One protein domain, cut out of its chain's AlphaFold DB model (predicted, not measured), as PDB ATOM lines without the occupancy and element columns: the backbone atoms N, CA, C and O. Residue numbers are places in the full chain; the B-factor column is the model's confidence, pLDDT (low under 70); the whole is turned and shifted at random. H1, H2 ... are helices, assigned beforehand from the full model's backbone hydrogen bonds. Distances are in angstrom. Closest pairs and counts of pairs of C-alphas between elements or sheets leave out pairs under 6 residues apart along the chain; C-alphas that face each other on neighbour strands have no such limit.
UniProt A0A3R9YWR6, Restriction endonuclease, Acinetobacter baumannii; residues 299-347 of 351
ATOM      1  N   SER A 299      -0.880  -0.300   2.037       77.00
ATOM      2  CA  SER A 299      -0.884  -0.550   3.477       77.00
ATOM      3  C   SER A 299      -1.928  -1.581   3.888       77.00
ATOM      4  O   SER A 299      -1.676  -2.408   4.763       77.00
ATOM      5  N   ILE A 300      -3.086  -1.556   3.239       78.62
ATOM      6  CA  ILE A 300      -4.211  -2.434   3.506       78.62
ATOM      7  C   ILE A 300      -3.918  -3.828   2.959       78.62
ATOM      8  O   ILE A 300      -4.020  -4.799   3.709       78.62
ATOM      9  N   GLN A 301      -3.460  -3.925   1.710       77.88
ATOM     10  CA  GLN A 301      -3.086  -5.196   1.080       77.88
ATOM     11  C   GLN A 301      -1.990  -5.925   1.865       77.88
ATOM     12  O   GLN A 301      -2.112  -7.115   2.156       77.88
ATOM     13  N   GLU A 302      -0.956  -5.201   2.289       81.12
ATOM     14  CA  GLU A 302       0.140  -5.747   3.093       81.12
ATOM     15  C   GLU A 302      -0.331  -6.188   4.481       81.12
ATOM     16  O   GLU A 302       0.046  -7.256   4.967       81.12
ATOM     17  N   THR A 303      -1.233  -5.425   5.105       80.06
ATOM     18  CA  THR A 303      -1.815  -5.825   6.390       80.06
ATOM     19  C   THR A 303      -2.629  -7.117   6.256       80.06
ATOM     20  O   THR A 303      -2.518  -8.002   7.106       80.06
ATOM     21  N   ILE A 304      -3.433  -7.253   5.195       79.19
ATOM     22  CA  ILE A 304      -4.211  -8.469   4.912       79.19
ATOM     23  C   ILE A 304      -3.274  -9.656   4.665       79.19
ATOM     24  O   ILE A 304      -3.481 -10.726   5.238       79.19
ATOM     25  N   LEU A 305      -2.227  -9.466   3.857       80.69
ATOM     26  CA  LEU A 305      -1.249 -10.506   3.546       80.69
ATOM     27  C   LEU A 305      -0.557 -11.020   4.812       80.69
ATOM     28  O   LEU A 305      -0.520 -12.228   5.034       80.69
ATOM     29  N   ILE A 306      -0.072 -10.123   5.674       81.75
ATOM     30  CA  ILE A 306       0.536 -10.500   6.956       81.75
ATOM     31  C   ILE A 306      -0.474 -11.264   7.816       81.75
ATOM     32  O   ILE A 306      -0.166 -12.324   8.350       81.75
ATOM     33  N   LYS A 307      -1.717 -10.792   7.924       79.62
ATOM     34  CA  LYS A 307      -2.734 -11.507   8.707       79.62
ATOM     35  C   LYS A 307      -3.013 -12.911   8.176       79.62
ATOM     36  O   LYS A 307      -3.168 -13.826   8.978       79.62
ATOM     37  N   LYS A 308      -3.032 -13.088   6.853       81.19
ATOM     38  CA  LYS A 308      -3.215 -14.388   6.198       81.19
ATOM     39  C   LYS A 308      -2.015 -15.315   6.404       81.19
ATOM     40  O   LYS A 308      -2.201 -16.485   6.700       81.19
ATOM     41  N   LEU A 309      -0.790 -14.806   6.280       79.88
ATOM     42  CA  LEU A 309       0.428 -15.606   6.450       79.88
ATOM     43  C   LEU A 309       0.603 -16.119   7.882       79.88
ATOM     44  O   LEU A 309       1.153 -17.195   8.090       79.88
ATOM     45  N   TYR A 310       0.127 -15.358   8.865       78.25
ATOM     46  CA  TYR A 310       0.298 -15.686  10.277       78.25
ATOM     47  C   TYR A 310      -0.982 -16.241  10.931       78.25
ATOM     48  O   TYR A 310      -0.960 -16.553  12.130       78.25
ATOM     49  N   SER A 311      -2.085 -16.397  10.178       68.31
ATOM     50  CA  SER A 311      -3.357 -16.922  10.695       68.31
ATOM     51  C   SER A 311      -3.159 -18.337  11.244       68.31
ATOM     52  O   SER A 311      -2.818 -19.248  10.496       68.31
ATOM     53  N   GLY A 312      -3.335 -18.513  12.556       63.81
ATOM     54  CA  GLY A 312      -3.055 -19.771  13.268       63.81
ATOM     55  C   GLY A 312      -1.966 -19.656  14.338       63.81
ATOM     56  O   GLY A 312      -1.865 -20.510  15.217       63.81
ATOM     57  N   THR A 313      -1.192 -18.568  14.347       63.38
ATOM     58  CA  THR A 313      -0.280 -18.262  15.456       63.38
ATOM     59  C   THR A 313      -1.039 -17.582  16.604       63.38
ATOM     60  O   THR A 313      -1.761 -16.607  16.401       63.38
ATOM     61  N   LYS A 314      -0.848 -18.033  17.854       57.19
ATOM     62  CA  LYS A 314      -1.443 -17.416  19.067       57.19
ATOM     63  C   LYS A 314      -0.966 -15.968  19.353       57.19
ATOM     64  O   LYS A 314      -1.270 -15.431  20.412       57.19
ATOM     65  N   LYS A 315      -0.206 -15.331  18.450       61.16
ATOM     66  CA  LYS A 315       0.501 -14.050  18.658       61.16
ATOM     67  C   LYS A 315       0.202 -12.970  17.607       61.16
ATOM     68  O   LYS A 315       0.973 -12.026  17.468       61.16
ATOM     69  N   LEU A 316      -0.917 -13.058  16.891       73.56
ATOM     70  CA  LEU A 316      -1.288 -12.067  15.873       73.56
ATOM     71  C   LEU A 316      -1.893 -10.795  16.501       73.56
ATOM     72  O   LEU A 316      -3.066 -10.475  16.323       73.56
ATOM     73  N   THR A 317      -1.092 -10.084  17.296       84.56
ATOM     74  CA  THR A 317      -1.484  -8.813  17.916       84.56
ATOM     75  C   THR A 317      -1.357  -7.663  16.918       84.56
ATOM     76  O   THR A 317      -0.577  -7.720  15.966       84.56
ATOM     77  N   ALA A 318      -2.097  -6.575  17.145       81.94
ATOM     78  CA  ALA A 318      -1.987  -5.385  16.306       81.94
ATOM     79  C   ALA A 318      -0.572  -4.782  16.318       81.94
ATOM     80  O   ALA A 318      -0.075  -4.365  15.278       81.94
ATOM     81  N   SER A 319       0.105  -4.798  17.470       85.94
ATOM     82  CA  SER A 319       1.499  -4.356  17.571       85.94
ATOM     83  C   SER A 319       2.430  -5.214  16.704       85.94
ATOM     84  O   SER A 319       3.228  -4.673  15.945       85.94
ATOM     85  N   PHE A 320       2.256  -6.541  16.706       85.69
ATOM     86  CA  PHE A 320       3.055  -7.449  15.878       85.69
ATOM     87  C   PHE A 320       2.878  -7.190  14.375       85.69
ATOM     88  O   PHE A 320       3.858  -7.066  13.643       85.69
ATOM     89  N   VAL A 321       1.634  -7.042  13.911       86.12
ATOM     90  CA  VAL A 321       1.350  -6.734  12.497       86.12
ATOM     91  C   VAL A 321       1.908  -5.365  12.109       86.12
ATOM     92  O   VAL A 321       2.544  -5.226  11.068       86.12
ATOM     93  N   GLY A 322       1.710  -4.357  12.959       85.81
ATOM     94  CA  GLY A 322       2.252  -3.020  12.751       85.81
ATOM     95  C   GLY A 322       3.774  -3.001  12.659       85.81
ATOM     96  O   GLY A 322       4.324  -2.285  11.826       85.81
ATOM     97  N   GLN A 323       4.446  -3.790  13.500       86.00
ATOM     98  CA  GLN A 323       5.901  -3.894  13.531       86.00
ATOM     99  C   GLN A 323       6.429  -4.476  12.220       86.00
ATOM    100  O   GLN A 323       7.335  -3.911  11.619       86.00
ATOM    101  N   LEU A 324       5.800  -5.544  11.727       84.81
ATOM    102  CA  LEU A 324       6.159  -6.143  10.444       84.81
ATOM    103  C   LEU A 324       5.968  -5.169   9.274       84.81
ATOM    104  O   LEU A 324       6.826  -5.102   8.398       84.81
ATOM    105  N   LEU A 325       4.884  -4.381   9.267       83.31
ATOM    106  CA  LEU A 325       4.673  -3.336   8.254       83.31
ATOM    107  C   LEU A 325       5.756  -2.254   8.340       83.31
ATOM    108  O   LEU A 325       6.290  -1.831   7.317       83.31
ATOM    109  N   ARG A 326       6.087  -1.824   9.563       83.44
ATOM    110  CA  ARG A 326       7.120  -0.821   9.824       83.44
ATOM    111  C   ARG A 326       8.478  -1.274   9.289       83.44
ATOM    112  O   ARG A 326       9.106  -0.528   8.542       83.44
ATOM    113  N   ASP A 327       8.882  -2.491   9.634       82.50
ATOM    114  CA  ASP A 327      10.200  -3.038   9.311       82.50
ATOM    115  C   ASP A 327      10.320  -3.378   7.819       82.50
ATOM    116  O   ASP A 327      11.320  -3.048   7.185       82.50
ATOM    117  N   LYS A 328       9.272  -3.965   7.217       79.19
ATOM    118  CA  LYS A 328       9.251  -4.325   5.787       79.19
ATOM    119  C   LYS A 328       9.376  -3.108   4.866       79.19
ATOM    120  O   LYS A 328       9.923  -3.221   3.770       79.19
ATOM    121  N   HIS A 329       8.846  -1.965   5.290       72.88
ATOM    122  CA  HIS A 329       8.788  -0.750   4.477       72.88
ATOM    123  C   HIS A 329       9.724   0.367   4.963       72.88
ATOM    124  O   HIS A 329       9.625   1.478   4.445       72.88
ATOM    125  N   ASP A 330      10.618   0.078   5.916       72.00
ATOM    126  CA  ASP A 330      11.592   1.025   6.485       72.00
ATOM    127  C   ASP A 330      10.943   2.346   6.957       72.00
ATOM    128  O   ASP A 330      11.376   3.458   6.643       72.00
ATOM    129  N   ILE A 331       9.819   2.230   7.675       74.12
ATOM    130  CA  ILE A 331       9.008   3.380   8.091       74.12
ATOM    131  C   ILE A 331       9.379   3.822   9.513       74.12
ATOM    132  O   ILE A 331       9.458   3.026  10.442       74.12
ATOM    133  N   LYS A 332       9.516   5.131   9.741       78.00
ATOM    134  CA  LYS A 332       9.780   5.697  11.076       78.00
ATOM    135  C   LYS A 332       8.486   6.016  11.835       78.00
ATOM    136  O   LYS A 332       8.137   7.179  12.016       78.00
ATOM    137  N   TRP A 333       7.747   4.994  12.266       79.38
ATOM    138  CA  TRP A 333       6.559   5.177  13.114       79.38
ATOM    139  C   TRP A 333       6.862   5.080  14.609       79.38
ATOM    140  O   TRP A 333       7.568   4.170  15.049       79.38
ATOM    141  N   ALA A 334       6.232   5.965  15.388       83.62
ATOM    142  CA  ALA A 334       6.120   5.838  16.840       83.62
ATOM    143  C   ALA A 334       5.244   4.633  17.225       83.62
ATOM    144  O   ALA A 334       4.355   4.248  16.461       83.62
ATOM    145  N   GLU A 335       5.432   4.073  18.423       79.12
ATOM    146  CA  GLU A 335       4.753   2.834  18.844       79.12
ATOM    147  C   GLU A 335       3.222   2.906  18.769       79.12
ATOM    148  O   GLU A 335       2.583   1.985  18.266       79.12
ATOM    149  N   GLY A 336       2.622   4.038  19.148       80.31
ATOM    150  CA  GLY A 336       1.173   4.220  19.019       80.31
ATOM    151  C   GLY A 336       0.676   4.146  17.568       80.31
ATOM    152  O   GLY A 336      -0.434   3.686  17.314       80.31
ATOM    153  N   THR A 337       1.504   4.544  16.594       77.62
ATOM    154  CA  THR A 337       1.178   4.436  15.160       77.62
ATOM    155  C   THR A 337       1.371   3.009  14.651       77.62
ATOM    156  O   THR A 337       0.568   2.547  13.847       77.62
ATOM    157  N   VAL A 338       2.377   2.294  15.162       81.88
ATOM    158  CA  VAL A 338       2.605   0.864  14.889       81.88
ATOM    159  C   VAL A 338       1.390   0.046  15.319       81.88
ATOM    160  O   VAL A 338       0.790  -0.656  14.508       81.88
ATOM    161  N   GLU A 339       0.956   0.195  16.569       82.88
ATOM    162  CA  GLU A 339      -0.210  -0.528  17.074       82.88
ATOM    163  C   GLU A 339      -1.485  -0.157  16.302       82.88
ATOM    164  O   GLU A 339      -2.295  -1.019  15.957       82.88
ATOM    165  N   TYR A 340      -1.653   1.128  15.979       78.75
ATOM    166  CA  TYR A 340      -2.782   1.608  15.191       78.75
ATOM    167  C   TYR A 340      -2.821   1.003  13.779       78.75
ATOM    168  O   TYR A 340      -3.878   0.551  13.335       78.75
ATOM    169  N   ALA A 341      -1.677   0.955  13.092       78.31
ATOM    170  CA  ALA A 341      -1.537   0.382  11.757       78.31
ATOM    171  C   ALA A 341      -2.016  -1.074  11.719       78.31
ATOM    172  O   ALA A 341      -2.868  -1.435  10.905       78.31
ATOM    173  N   GLY A 342      -1.546  -1.898  12.659       79.06
ATOM    174  CA  GLY A 342      -1.905  -3.314  12.693       79.06
ATOM    175  C   GLY A 342      -3.370  -3.593  13.048       79.06
ATOM    176  O   GLY A 342      -3.896  -4.645  12.675       79.06
ATOM    177  N   LYS A 343      -4.081  -2.652  13.695       76.94
ATOM    178  CA  LYS A 343      -5.534  -2.772  13.949       76.94
ATOM    179  C   LYS A 343      -6.357  -2.689  12.659       76.94
ATOM    180  O   LYS A 343      -7.409  -3.326  12.569       76.94
ATOM    181  N   LYS A 344      -5.902  -1.931  11.654       68.44
ATOM    182  CA  LYS A 344      -6.723  -1.532  10.496       68.44
ATOM    183  C   LYS A 344      -7.009  -2.639   9.488       68.44
ATOM    184  O   LYS A 344      -8.080  -2.621   8.894       68.44
ATOM    185  N   GLY A 345      -6.182  -3.680   9.407       54.22
ATOM    186  CA  GLY A 345      -6.493  -4.860   8.588       54.22
ATOM    187  C   GLY A 345      -7.607  -5.752   9.142       54.22
ATOM    188  O   GLY A 345      -7.771  -6.868   8.677       54.22
ATOM    189  N   THR A 346      -8.289  -5.363  10.225       46.50
ATOM    190  CA  THR A 346      -9.490  -6.060  10.751       46.50
ATOM    191  C   THR A 346     -10.779  -5.320  10.394       46.50
ATOM    192  O   THR A 346     -11.858  -5.842  10.624       46.50
ATOM    193  N   VAL A 347     -10.673  -4.087   9.886       43.53
ATOM    194  CA  VAL A 347     -11.786  -3.118   9.820       43.53
ATOM    195  C   VAL A 347     -12.393  -3.031   8.414       43.53
ATOM    196  O   VAL A 347     -13.257  -2.202   8.166       43.53
TER     197      VAL A 347
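This is residues 299 to 347 of the 351 residues of the protein "Restriction endonuclease" of Acinetobacter baumannii (UniProt A0A3R9YWR6). Three short helices pack with their axes crossed: H2 and H3 make a close pair at nearly a right angle, and H1 packs steeply across H2, so that the three centres make a triangle. The loops between the helices reach the far ends of the domain, with Gly 312 after H1 and Lys 332 after H2. The printed part has 49 residues with three named helices, in the order H1, H2, H3, and no named strand; its class is all helix. It is compact, with a radius of gyration of the C-alphas of 9.7 A, and its C-alphas span 28 by 19 by 17 A.

H1, residues 299 to 310, touches H2, residues 318 to 328; their closest C-alphas, those of Ile 306 and Val 321, are 6.7 A apart. They run opposite ways at a steep tilt of 69 degrees, only just short of about perpendicular. H2 touches H3, residues 335 to 344, with 28 pairs of C-alphas within 8 A; the closest, those of Ala 318 and Gly 342, are 4.2 A apart. H2 and H3 are about perpendicular, at 77 degrees. H1 and H3 only just touch, with 3 pairs of C-alphas within 8 A and with residues 300 to 303 of H1 alone; the closest C-alphas, those of Thr 303 and Gly 342, are 6.8 A apart. The helix packing is mostly crossed, with 0 of 3 touching pairs at a shallow tilt. Every O i to N i+4 pair is within hydrogen-bond range in H1 and H2, and 5 of 6 are in H3.

H1 begins at C-alpha 299, (-0.884, -0.550, 3.477), and is 16.6 A long from first to last C-alpha. H2 begins at C-alpha 318, (-1.987, -5.385, 16.306), and is 15.4 A long. H3 is 14.8 A long and ends at C-alpha 344, (-6.723, -1.532, 10.496).

The two C-alphas farthest apart, those of Gly 312 and Lys 332, are 28.6 A apart. The printed part has no cut, and both links are short. The mean pLDDT of the printed part is 76.3; residues 311 to 315 and 344 to 347, of which 344 belongs to H3, are under 70.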